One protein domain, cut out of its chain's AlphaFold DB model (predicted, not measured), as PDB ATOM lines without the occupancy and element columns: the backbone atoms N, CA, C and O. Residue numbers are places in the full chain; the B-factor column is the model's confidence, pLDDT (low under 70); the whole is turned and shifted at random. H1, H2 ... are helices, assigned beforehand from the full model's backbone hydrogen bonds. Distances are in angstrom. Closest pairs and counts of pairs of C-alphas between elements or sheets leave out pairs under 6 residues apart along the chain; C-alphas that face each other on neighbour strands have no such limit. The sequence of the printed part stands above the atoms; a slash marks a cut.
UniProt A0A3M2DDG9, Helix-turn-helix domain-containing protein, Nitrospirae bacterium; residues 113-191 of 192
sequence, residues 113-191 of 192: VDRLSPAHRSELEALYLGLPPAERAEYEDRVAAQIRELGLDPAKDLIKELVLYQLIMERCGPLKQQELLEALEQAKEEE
ATOM      1  N   VAL A 113     247.684 212.687 204.807       62.50
ATOM      2  CA  VAL A 113     249.106 212.901 205.101       62.50
ATOM      3  C   VAL A 113     250.009 211.946 204.307       62.50
ATOM      4  O   VAL A 113     251.096 212.337 203.880       62.50
ATOM      5  N   ASP A 114     249.556 210.721 204.024       65.62
ATOM      6  CA  ASP A 114     250.272 209.766 203.168       65.62
ATOM      7  C   ASP A 114     250.293 210.159 201.680       65.62
ATOM      8  O   ASP A 114     251.018 209.536 200.898       65.62
ATOM      9  N   ARG A 115     249.553 211.198 201.283       67.00
ATOM     10  CA  ARG A 115     249.570 211.760 199.922       67.00
ATOM     11  C   ARG A 115     250.378 213.045 199.803       67.00
ATOM     12  O   ARG A 115     250.680 213.466 198.694       67.00
ATOM     13  N   LEU A 116     250.756 213.645 200.929       69.75
ATOM     14  CA  LEU A 116     251.646 214.796 200.920       69.75
ATOM     15  C   LEU A 116     252.990 214.435 200.296       69.75
ATOM     16  O   LEU A 116     253.475 213.300 200.435       69.75
ATOM     17  N   SER A 117     253.604 215.441 199.669       74.31
ATOM     18  CA  SER A 117     254.969 215.345 199.170       74.31
ATOM     19  C   SER A 117     255.909 214.861 200.287       74.31
ATOM     20  O   SER A 117     255.674 215.158 201.467       74.31
ATOM     21  N   PRO A 118     256.993 214.133 199.962       75.81
ATOM     22  CA  PRO A 118     257.959 213.690 200.968       75.81
ATOM     23  C   PRO A 118     258.485 214.843 201.835       75.81
ATOM     24  O   PRO A 118     258.664 214.665 203.035       75.81
ATOM     25  N   ALA A 119     258.657 216.032 201.247       73.50
ATOM     26  CA  ALA A 119     259.082 217.234 201.956       73.50
ATOM     27  C   ALA A 119     258.047 217.679 203.003       73.50
ATOM     28  O   ALA A 119     258.377 217.796 204.182       73.50
ATOM     29  N   HIS A 120     256.782 217.840 202.605       72.81
ATOM     30  CA  HIS A 120     255.709 218.245 203.520       72.81
ATOM     31  C   HIS A 120     255.455 217.207 204.616       72.81
ATOM     32  O   HIS A 120     255.196 217.569 205.761       72.81
ATOM     33  N   ARG A 121     255.598 215.911 204.307       75.12
ATOM     34  CA  ARG A 121     255.493 214.852 205.319       75.12
ATOM     35  C   ARG A 121     256.623 214.923 206.337       75.12
ATOM     36  O   ARG A 121     256.351 214.868 207.532       75.12
ATOM     37  N   SER A 122     257.868 215.066 205.886       78.62
ATOM     38  CA  SER A 122     259.013 215.198 206.791       78.62
ATOM     39  C   SER A 122     258.893 216.422 207.695       78.62
ATOM     40  O   SER A 122     259.248 216.342 208.867       78.62
ATOM     41  N   GLU A 123     258.350 217.533 207.197       77.00
ATOM     42  CA  GLU A 123     258.109 218.722 208.017       77.00
ATOM     43  C   GLU A 123     257.033 218.503 209.087       77.00
ATOM     44  O   GLU A 123     257.223 218.893 210.240       77.00
ATOM     45  N   LEU A 124     255.929 217.839 208.742       77.62
ATOM     46  CA  LEU A 124     254.873 217.509 209.701       77.62
ATOM     47  C   LEU A 124     255.341 216.513 210.759       77.62
ATOM     48  O   LEU A 124     255.047 216.674 211.945       77.62
ATOM     49  N   GLU A 125     256.106 215.505 210.351       81.38
ATOM     50  CA  GLU A 125     256.704 214.564 211.289       81.38
ATOM     51  C   GLU A 125     257.749 215.240 212.178       81.38
ATOM     52  O   GLU A 125     257.797 214.937 213.366       81.38
ATOM     53  N   ALA A 126     258.527 216.193 211.660       83.44
ATOM     54  CA  ALA A 126     259.457 216.979 212.467       83.44
ATOM     55  C   ALA A 126     258.729 217.846 213.506       83.44
ATOM     56  O   ALA A 126     259.162 217.899 214.655       83.44
ATOM     57  N   LEU A 127     257.605 218.472 213.138       82.00
ATOM     58  CA  LEU A 127     256.761 219.218 214.077       82.00
ATOM     59  C   LEU A 127     256.206 218.308 215.174       82.00
ATOM     60  O   LEU A 127     256.323 218.631 216.352       82.00
ATOM     61  N   TYR A 128     255.663 217.149 214.804       83.69
ATOM     62  CA  TYR A 128     255.141 216.187 215.771       83.69
ATOM     63  C   TYR A 128     256.239 215.614 216.670       83.69
ATOM     64  O   TYR A 128     256.062 215.548 217.879       83.69
ATOM     65  N   LEU A 129     257.394 215.225 216.123       85.12
ATOM     66  CA  LEU A 129     258.517 214.697 216.905       85.12
ATOM     67  C   LEU A 129     259.206 215.764 217.766       85.12
ATOM     68  O   LEU A 129     259.822 215.406 218.769       85.12
ATOM     69  N   GLY A 130     259.095 217.040 217.396       82.81
ATOM     70  CA  GLY A 130     259.598 218.174 218.168       82.81
ATOM     71  C   GLY A 130     258.781 218.485 219.425       82.81
ATOM     72  O   GLY A 130     259.261 219.220 220.288       82.81
ATOM     73  N   LEU A 131     257.575 217.924 219.558       83.81
ATOM     74  CA  LEU A 131     256.753 218.087 220.753       83.81
ATOM     75  C   LEU A 131     257.270 217.228 221.918       83.81
ATOM     76  O   LEU A 131     257.661 216.068 221.719       83.81
ATOM     77  N   PRO A 132     257.194 217.734 223.162       89.00
ATOM     78  CA  PRO A 132     257.409 216.928 224.354       89.00
ATOM     79  C   PRO A 132     256.513 215.675 224.357       89.00
ATOM     80  O   PRO A 132     255.348 215.752 223.964       89.00
ATOM     81  N   PRO A 133     256.993 214.519 224.857       87.25
ATOM     82  CA  PRO A 133     256.193 213.294 224.911       87.25
ATOM     83  C   PRO A 133     254.836 213.451 225.609       87.25
ATOM     84  O   PRO A 133     253.861 212.868 225.147       87.25
ATOM     85  N   ALA A 134     254.772 214.256 226.675       86.44
ATOM     86  CA  ALA A 134     253.529 214.545 227.387       86.44
ATOM     87  C   ALA A 134     252.534 215.329 226.515       86.44
ATOM     88  O   ALA A 134     251.372 214.957 226.425       86.44
ATOM     89  N   GLU A 135     253.011 216.350 225.801       85.50
ATOM     90  CA  GLU A 135     252.172 217.163 224.917       85.50
ATOM     91  C   GLU A 135     251.640 216.331 223.739       85.50
ATOM     92  O   GLU A 135     250.474 216.440 223.374       85.50
ATOM     93  N   ARG A 136     252.450 215.417 223.187       88.00
ATOM     94  CA  ARG A 136     251.982 214.478 222.150       88.00
ATOM     95  C   ARG A 136     250.855 213.580 222.643       88.00
ATOM     96  O   ARG A 136     249.870 213.419 221.929       88.00
ATOM     97  N   ALA A 137     250.999 213.022 223.846       88.12
ATOM     98  CA  ALA A 137     249.971 212.177 224.443       88.12
ATOM     99  C   ALA A 137     248.657 212.951 224.630       88.12
ATOM    100  O   ALA A 137     247.596 212.435 224.301       88.12
ATOM    101  N   GLU A 138     248.722 214.220 225.042       89.75
ATOM    102  CA  GLU A 138     247.533 215.071 225.168       89.75
ATOM    103  C   GLU A 138     246.811 215.302 223.833       89.75
ATOM    104  O   GLU A 138     245.579 215.291 223.794       89.75
ATOM    105  N   TYR A 139     247.541 215.516 222.733       87.94
ATOM    106  CA  TYR A 139     246.925 215.610 221.404       87.94
ATOM    107  C   TYR A 139     246.294 214.280 220.981       87.94
ATOM    108  O   TYR A 139     245.155 214.265 220.514       87.94
ATOM    109  N   GLU A 140     247.007 213.168 221.160       90.69
ATOM    110  CA  GLU A 140     246.516 211.835 220.797       90.69
ATOM    111  C   GLU A 140     245.254 211.456 221.575       90.69
ATOM    112  O   GLU A 140     244.275 211.014 220.971       90.69
ATOM    113  N   ASP A 141     245.236 211.693 222.886       91.00
ATOM    114  CA  ASP A 141     244.094 211.397 223.752       91.00
ATOM    115  C   ASP A 141     242.881 212.266 223.409       91.00
ATOM    116  O   ASP A 141     241.752 211.766 223.334       91.00
ATOM    117  N   ARG A 142     243.102 213.559 223.139       90.12
ATOM    118  CA  ARG A 142     242.050 214.503 222.732       90.12
ATOM    119  C   ARG A 142     241.418 214.095 221.406       90.12
ATOM    120  O   ARG A 142     240.195 214.030 221.298       90.12
ATOM    121  N   VAL A 143     242.241 213.779 220.411       88.12
ATOM    122  CA  VAL A 143     241.781 213.298 219.104       88.12
ATOM    123  C   VAL A 143     241.056 211.959 219.249       88.12
ATOM    124  O   VAL A 143     239.968 211.785 218.703       88.12
ATOM    125  N   ALA A 144     241.590 211.021 220.033       86.56
ATOM    126  CA  ALA A 144     240.945 209.733 220.278       86.56
ATOM    127  C   ALA A 144     239.591 209.875 220.994       86.56
ATOM    128  O   ALA A 144     238.684 209.071 220.764       86.56
ATOM    129  N   ALA A 145     239.432 210.867 221.872       86.75
ATOM    130  CA  ALA A 145     238.147 211.194 222.485       86.75
ATOM    131  C   ALA A 145     237.151 211.735 221.447       86.75
ATOM    132  O   ALA A 145     236.050 211.201 221.345       86.75
ATOM    133  N   GLN A 146     237.563 212.691 220.608       84.25
ATOM    134  CA  GLN A 146     236.724 213.250 219.540       84.25
ATOM    135  C   GLN A 146     236.251 212.182 218.542       84.25
ATOM    136  O   GLN A 146     235.081 212.150 218.168       84.25
ATOM    137  N   ILE A 147     237.133 211.265 218.132       80.31
ATOM    138  CA  ILE A 147     236.766 210.157 217.235       80.31
ATOM    139  C   ILE A 147     235.697 209.265 217.890       80.31
ATOM    140  O   ILE A 147     234.713 208.898 217.246       80.31
ATOM    141  N   ARG A 148     235.856 208.953 219.183       83.94
ATOM    142  CA  ARG A 148     234.893 208.136 219.935       83.94
ATOM    143  C   ARG A 148     233.548 208.832 220.124       83.94
ATOM    144  O   ARG A 148     232.520 208.171 220.007       83.94
ATOM    145  N   GLU A 149     233.533 210.142 220.363       83.06
ATOM    146  CA  GLU A 149     232.299 210.944 220.426       83.06
ATOM    147  C   GLU A 149     231.513 210.905 219.109       83.06
ATOM    148  O   GLU A 149     230.283 210.902 219.115       83.06
ATOM    149  N   LEU A 150     232.215 210.798 217.980       73.94
ATOM    150  CA  LEU A 150     231.623 210.627 216.652       73.94
ATOM    151  C   LEU A 150     231.174 209.182 216.362       73.94
ATOM    152  O   LEU A 150     230.682 208.903 215.268       73.94
ATOM    153  N   GLY A 151     231.328 208.260 217.319       73.81
ATOM    154  CA  GLY A 151     230.962 206.850 217.176       73.81
ATOM    155  C   GLY A 151     231.911 206.044 216.284       73.81
ATOM    156  O   GLY A 151     231.532 204.978 215.802       73.81
ATOM    157  N   LEU A 152     233.120 206.552 216.037       73.56
ATOM    158  CA  LEU A 152     234.136 205.904 215.211       73.56
ATOM    159  C   LEU A 152     235.177 205.180 216.080       73.56
ATOM    160  O   LEU A 152     235.410 205.540 217.235       73.56
ATOM    161  N   ASP A 153     235.829 204.168 215.504       78.38
ATOM    162  CA  ASP A 153     236.951 203.477 216.145       78.38
ATOM    163  C   ASP A 153     238.239 204.319 216.018       78.38
ATOM    164  O   ASP A 153     238.637 204.655 214.894       78.38
ATOM    165  N   PRO A 154     238.904 204.693 217.130       79.25
ATOM    166  CA  PRO A 154     240.126 205.491 217.113       79.25
ATOM    167  C   PRO A 154     241.344 204.653 216.699       79.25
ATOM    168  O   PRO A 154     242.247 204.370 217.487       79.25
ATOM    169  N   ALA A 155     241.391 204.271 215.424       78.25
ATOM    170  CA  ALA A 155     242.544 203.603 214.841       78.25
ATOM    171  C   ALA A 155     243.799 204.489 214.942       78.25
ATOM    172  O   ALA A 155     243.763 205.684 214.648       78.25
ATOM    173  N   LYS A 156     244.940 203.889 215.301       75.31
ATOM    174  CA  LYS A 156     246.210 204.601 215.540       75.31
ATOM    175  C   LYS A 156     246.643 205.504 214.378       75.31
ATOM    176  O   LYS A 156     247.142 206.602 214.603       75.31
ATOM    177  N   ASP A 157     246.437 205.045 213.146       73.19
ATOM    178  CA  ASP A 157     246.797 205.805 211.946       73.19
ATOM    179  C   ASP A 157     245.910 207.056 211.780       73.19
ATOM    180  O   ASP A 157     246.415 208.127 211.451       73.19
ATOM    181  N   LEU A 158     244.613 206.946 212.098       73.38
ATOM    182  CA  LEU A 158     243.656 208.057 212.056       73.38
ATOM    183  C   LEU A 158     243.939 209.091 213.154       73.38
ATOM    184  O   LEU A 158     243.863 210.292 212.902       73.38
ATOM    185  N   ILE A 159     244.307 208.630 214.355       82.75
ATOM    186  CA  ILE A 159     244.741 209.517 215.439       82.75
ATOM    187  C   ILE A 159     245.959 210.321 214.982       82.75
ATOM    188  O   ILE A 159     245.932 211.547 215.038       82.75
ATOM    189  N   LYS A 160     247.006 209.645 214.484       81.19
ATOM    190  CA  LYS A 160     248.234 210.317 214.035       81.19
ATOM    191  C   LYS A 160     247.926 211.364 212.959       81.19
ATOM    192  O   LYS A 160     248.442 212.471 213.033       81.19
ATOM    193  N   GLU A 161     247.063 211.048 211.998       78.94
ATOM    194  CA  GLU A 161     246.658 211.983 210.942       78.94
ATOM    195  C   GLU A 161     245.968 213.240 211.486       78.94
ATOM    196  O   GLU A 161     246.349 214.360 211.145       78.94
ATOM    197  N   LEU A 162     244.968 213.067 212.349       81.44
ATOM    198  CA  LEU A 162     244.204 214.184 212.900       81.44
ATOM    199  C   LEU A 162     245.036 215.034 213.864       81.44
ATOM    200  O   LEU A 162     244.869 216.253 213.891       81.44
ATOM    201  N   VAL A 163     245.977 214.423 214.590       86.25
ATOM    202  CA  VAL A 163     246.966 215.157 215.389       86.25
ATOM    203  C   VAL A 163     247.839 216.028 214.488       86.25
ATOM    204  O   VAL A 163     247.996 217.215 214.758       86.25
ATOM    205  N   LEU A 164     248.366 215.487 213.385       82.12
ATOM    206  CA  LEU A 164     249.171 216.273 212.442       82.12
ATOM    207  C   LEU A 164     248.371 217.432 211.837       82.12
ATOM    208  O   LEU A 164     248.897 218.534 211.709       82.12
ATOM    209  N   TYR A 165     247.091 217.215 211.533       77.25
ATOM    210  CA  TYR A 165     246.206 218.275 211.054       77.25
ATOM    211  C   TYR A 165     245.976 219.370 212.107       77.25
ATOM    212  O   TYR A 165     246.095 220.553 211.797       77.25
ATOM    213  N   GLN A 166     245.711 219.000 213.365       83.38
ATOM    214  CA  GLN A 166     245.584 219.971 214.459       83.38
ATOM    215  C   GLN A 166     246.874 220.775 214.655       83.38
ATOM    216  O   GLN A 166     246.817 221.990 214.816       83.38
ATOM    217  N   LEU A 167     248.042 220.138 214.541       82.50
ATOM    218  CA  LEU A 167     249.325 220.833 214.647       82.50
ATOM    219  C   LEU A 167     249.539 221.862 213.535       82.50
ATOM    220  O   LEU A 167     250.066 222.938 213.812       82.50
ATOM    221  N   ILE A 168     249.086 221.595 212.307       77.88
ATOM    222  CA  ILE A 168     249.086 222.609 211.240       77.88
ATOM    223  C   ILE A 168     248.243 223.811 211.673       77.88
ATOM    224  O   ILE A 168     248.708 224.952 211.628       77.88
ATOM    225  N   MET A 169     247.019 223.556 212.133       78.44
ATOM    226  CA  MET A 169     246.064 224.608 212.490       78.44
ATOM    227  C   MET A 169     246.488 225.427 213.717       78.44
ATOM    228  O   MET A 169     246.170 226.611 213.796       78.44
ATOM    229  N   GLU A 170     247.216 224.828 214.657       82.94
ATOM    230  CA  GLU A 170     247.573 225.473 215.926       82.94
ATOM    231  C   GLU A 170     249.005 226.033 215.953       82.94
ATOM    232  O   GLU A 170     249.277 226.976 216.698       82.94
ATOM    233  N   ARG A 171     249.942 225.475 215.169       77.44
ATOM    234  CA  ARG A 171     251.380 225.794 215.274       77.44
ATOM    235  C   ARG A 171     252.009 226.361 214.002       77.44
ATOM    236  O   ARG A 171     253.077 226.968 214.096       77.44
ATOM    237  N   CYS A 172     251.394 226.207 212.830       77.00
ATOM    238  CA  CYS A 172     251.909 226.825 211.606       77.00
ATOM    239  C   CYS A 172     251.424 228.277 211.472       77.00
ATOM    240  O   CYS A 172     250.286 228.599 211.794       77.00
ATOM    241  N   GLY A 173     252.277 229.168 210.956       77.44
ATOM    242  CA  GLY A 173     251.849 230.518 210.566       77.44
ATOM    243  C   GLY A 173     250.871 230.482 209.377       77.44
ATOM    244  O   GLY A 173     250.899 229.519 208.611       77.44
ATOM    245  N   PRO A 174     250.055 231.530 209.163       74.12
ATOM    246  CA  PRO A 174     248.932 231.514 208.213       74.12
ATOM    247  C   PRO A 174     249.338 231.188 206.768       74.12
ATOM    248  O   PRO A 174     248.639 230.453 206.083       74.12
ATOM    249  N   LEU A 175     250.510 231.653 206.324       70.50
ATOM    250  CA  LEU A 175     251.056 231.322 205.000       70.50
ATOM    251  C   LEU A 175     251.381 229.828 204.861       70.50
ATOM    252  O   LEU A 175     251.108 229.218 203.835       70.50
ATOM    253  N   LYS A 176     251.932 229.226 205.919       72.75
ATOM    254  CA  LYS A 176     252.313 227.809 205.940       72.75
ATOM    255  C   LYS A 176     251.105 226.893 206.142       72.75
ATOM    256  O   LYS A 176     251.085 225.777 205.636       72.75
ATOM    257  N   GLN A 177     250.081 227.376 206.846       77.62
ATOM    258  CA  GLN A 177     248.776 226.724 206.902       77.62
ATOM    259  C   GLN A 177     248.147 226.658 205.517       77.62
ATOM    260  O   GLN A 177     247.735 225.584 205.102       77.62
ATOM    261  N   GLN A 178     248.126 227.780 204.797       77.50
ATOM    262  CA  GLN A 178     247.568 227.837 203.453       77.50
ATOM    263  C   GLN A 178     248.298 226.882 202.497       77.50
ATOM    264  O   GLN A 178     247.641 226.080 201.848       77.50
ATOM    265  N   GLU A 179     249.635 226.876 202.491       79.69
ATOM    266  CA  GLU A 179     250.431 225.961 201.657       79.69
ATOM    267  C   GLU A 179     250.124 224.478 201.941       79.69
ATOM    268  O   GLU A 179     249.902 223.688 201.022       79.69
ATOM    269  N   LEU A 180     250.082 224.083 203.217       73.69
ATOM    270  CA  LEU A 180     249.835 222.690 203.601       73.69
ATOM    271  C   LEU A 180     248.375 222.276 203.380       73.69
ATOM    272  O   LEU A 180     248.115 221.124 203.037       73.69
ATOM    273  N   LEU A 181     247.422 223.194 203.550       74.38
ATOM    274  CA  LEU A 181     246.010 222.951 203.254       74.38
ATOM    275  C   LEU A 181     245.771 222.826 201.745       74.38
ATOM    276  O   LEU A 181     245.097 221.887 201.333       74.38
ATOM    277  N   GLU A 182     246.379 223.689 200.928       79.75
ATOM    278  CA  GLU A 182     246.333 223.596 199.463       79.75
ATOM    279  C   GLU A 182     246.953 222.278 198.974       79.75
ATOM    280  O   GLU A 182     246.374 221.608 198.120       79.75
ATOM    281  N   ALA A 183     248.065 221.831 199.568       75.75
ATOM    282  CA  ALA A 183     248.660 220.530 199.256       75.75
ATOM    283  C   ALA A 183     247.737 219.349 199.628       75.75
ATOM    284  O   ALA A 183     247.647 218.364 198.892       75.75
ATOM    285  N   LEU A 184     247.015 219.445 200.752       71.25
ATOM    286  CA  LEU A 184     246.014 218.450 201.156       71.25
ATOM    287  C   LEU A 184     244.773 218.462 200.245       71.25
ATOM    288  O   LEU A 184     244.160 217.410 200.041       71.25
ATOM    289  N   GLU A 185     244.390 219.621 199.706       72.81
ATOM    290  CA  GLU A 185     243.282 219.766 198.755       72.81
ATOM    291  C   GLU A 185     243.653 219.280 197.349       72.81
ATOM    292  O   GLU A 185     242.874 218.553 196.740       72.81
ATOM    293  N   GLN A 186     244.859 219.556 196.859       71.75
ATOM    294  CA  GLN A 186     245.338 219.018 195.579       71.75
ATOM    295  C   GLN A 186     245.420 217.484 195.609       71.75
ATOM    296  O   GLN A 186     244.970 216.812 194.682       71.75
ATOM    297  N   ALA A 187     245.848 216.906 196.738       64.94
ATOM    298  CA  ALA A 187     245.841 215.458 196.963       64.94
ATOM    299  C   ALA A 187     244.430 214.815 196.977       64.94
ATOM    300  O   ALA A 187     244.303 213.582 196.977       64.94
ATOM    301  N   LYS A 188     243.363 215.626 197.026       58.41
ATOM    302  CA  LYS A 188     241.956 215.204 196.912       58.41
ATOM    303  C   LYS A 188     241.467 215.237 195.459       58.41
ATOM    304  O   LYS A 188     240.605 214.435 195.103       58.41
ATOM    305  N   GLU A 189     241.980 216.150 194.636       55.44
ATOM    306  CA  GLU A 189     241.534 216.352 193.251       55.44
ATOM    307  C   GLU A 189     242.124 215.332 192.270       55.44
ATOM    308  O   GLU A 189     241.436 214.939 191.334       55.44
ATOM    309  N   GLU A 190     243.321 214.801 192.536       56.62
ATOM    310  CA  GLU A 190     243.951 213.737 191.725       56.62
ATOM    311  C   GLU A 190     243.186 212.391 191.736       56.62
ATOM    312  O   GLU A 190     243.572 211.436 191.063       56.62
ATOM    313  N   GLU A 191     242.079 212.309 192.480       47.53
ATOM    314  CA  GLU A 191     241.190 211.147 192.577       47.53
ATOM    315  C   GLU A 191     239.821 211.332 191.880       47.53
ATOM    316  O   GLU A 191     239.024 210.389 191.871       47.53
TER     317      GLU A 191
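This is residues 113 to 191 of the 192 residues of the protein "Helix-turn-helix domain-containing protein" of Nitrospirae bacterium (UniProt A0A3M2DDG9). The longest helix, H2, crosses over one side of the middle helix H3, while H4 folds back from the far end of H3 on its opposite side as an open V, so that H2, H3 and H4 together trace a Z. H1 crosses H3 on a third side, running from near H4 toward H2. The printed part has 79 residues with four named helices, in the order H1, H2, H3, H4, and no named strand; the class is all helix. It is compact, with a radius of gyration of the C-alphas of 13.0 A, and its outline spans 30 by 29 by 21 A.

Look first at H2, residues 133 to 149, which touches H3, residues 156 to 171, closest at the C-alphas of Tyr 139 and Val 163, 6.0 A apart. They touch with residues 139 to 144 of H2 and 159 to 163 of H3 alone, and they run opposite ways at a steep tilt of 68 degrees, only just short of about perpendicular. H3 is the hub, touching the three other helices. Go next to H1, residues 118 to 129, which touches H3 at 87 degrees, about perpendicular; their closest C-alphas, those of Leu 124 and Leu 164, are 6.4 A apart. H4, residues 174 to 189, forms a helical hairpin with H3: they only just touch, with 3 pairs of C-alphas within 8 A, the closest being Ile 168 and Gln 177 at 6.0 A. Their tilt of 37 degrees is only just steep, and they run opposite ways. H1 is close to H2 but not clearly touching, with the C-alphas of Tyr 128 and Arg 136 7.3 A apart. H1 is also close to H4 but not clearly touching, with the C-alphas of His 120 and Leu 180 7.4 A apart. H2 and H4 are apart. In H1, H2 and H3 every O i to N i+4 pair is within hydrogen-bond range; in H4 11 of 12 are.

Find C-alpha 133 at (256.193, 213.294, 224.911); from there H2 runs 24.4 A to C-alpha 149 at (232.299, 210.944, 220.426). H3 covers 21.8 A from Lys 156 to Arg 171, and H4 covers 22.5 A from Pro 174 to Glu 189, where C-alpha 189 stands at (241.534, 216.352, 193.251). H1 starts at C-alpha 118, at (257.959, 213.690, 200.968), and is 16.0 A long, ending at Leu 129.

The two C-alphas farthest apart, those of Ala 134 and Glu 191, are 37.1 A apart. The printed part has no cut. The links H1 to H2 and H3 to H4 are tight, the link H2 to H3 is short, and no link is long. The mean pLDDT of the printed part is 78.0; look for values under 70 at residues 113 to 116 and at residues 187 to 191, of which 187 to 189 belong to H4.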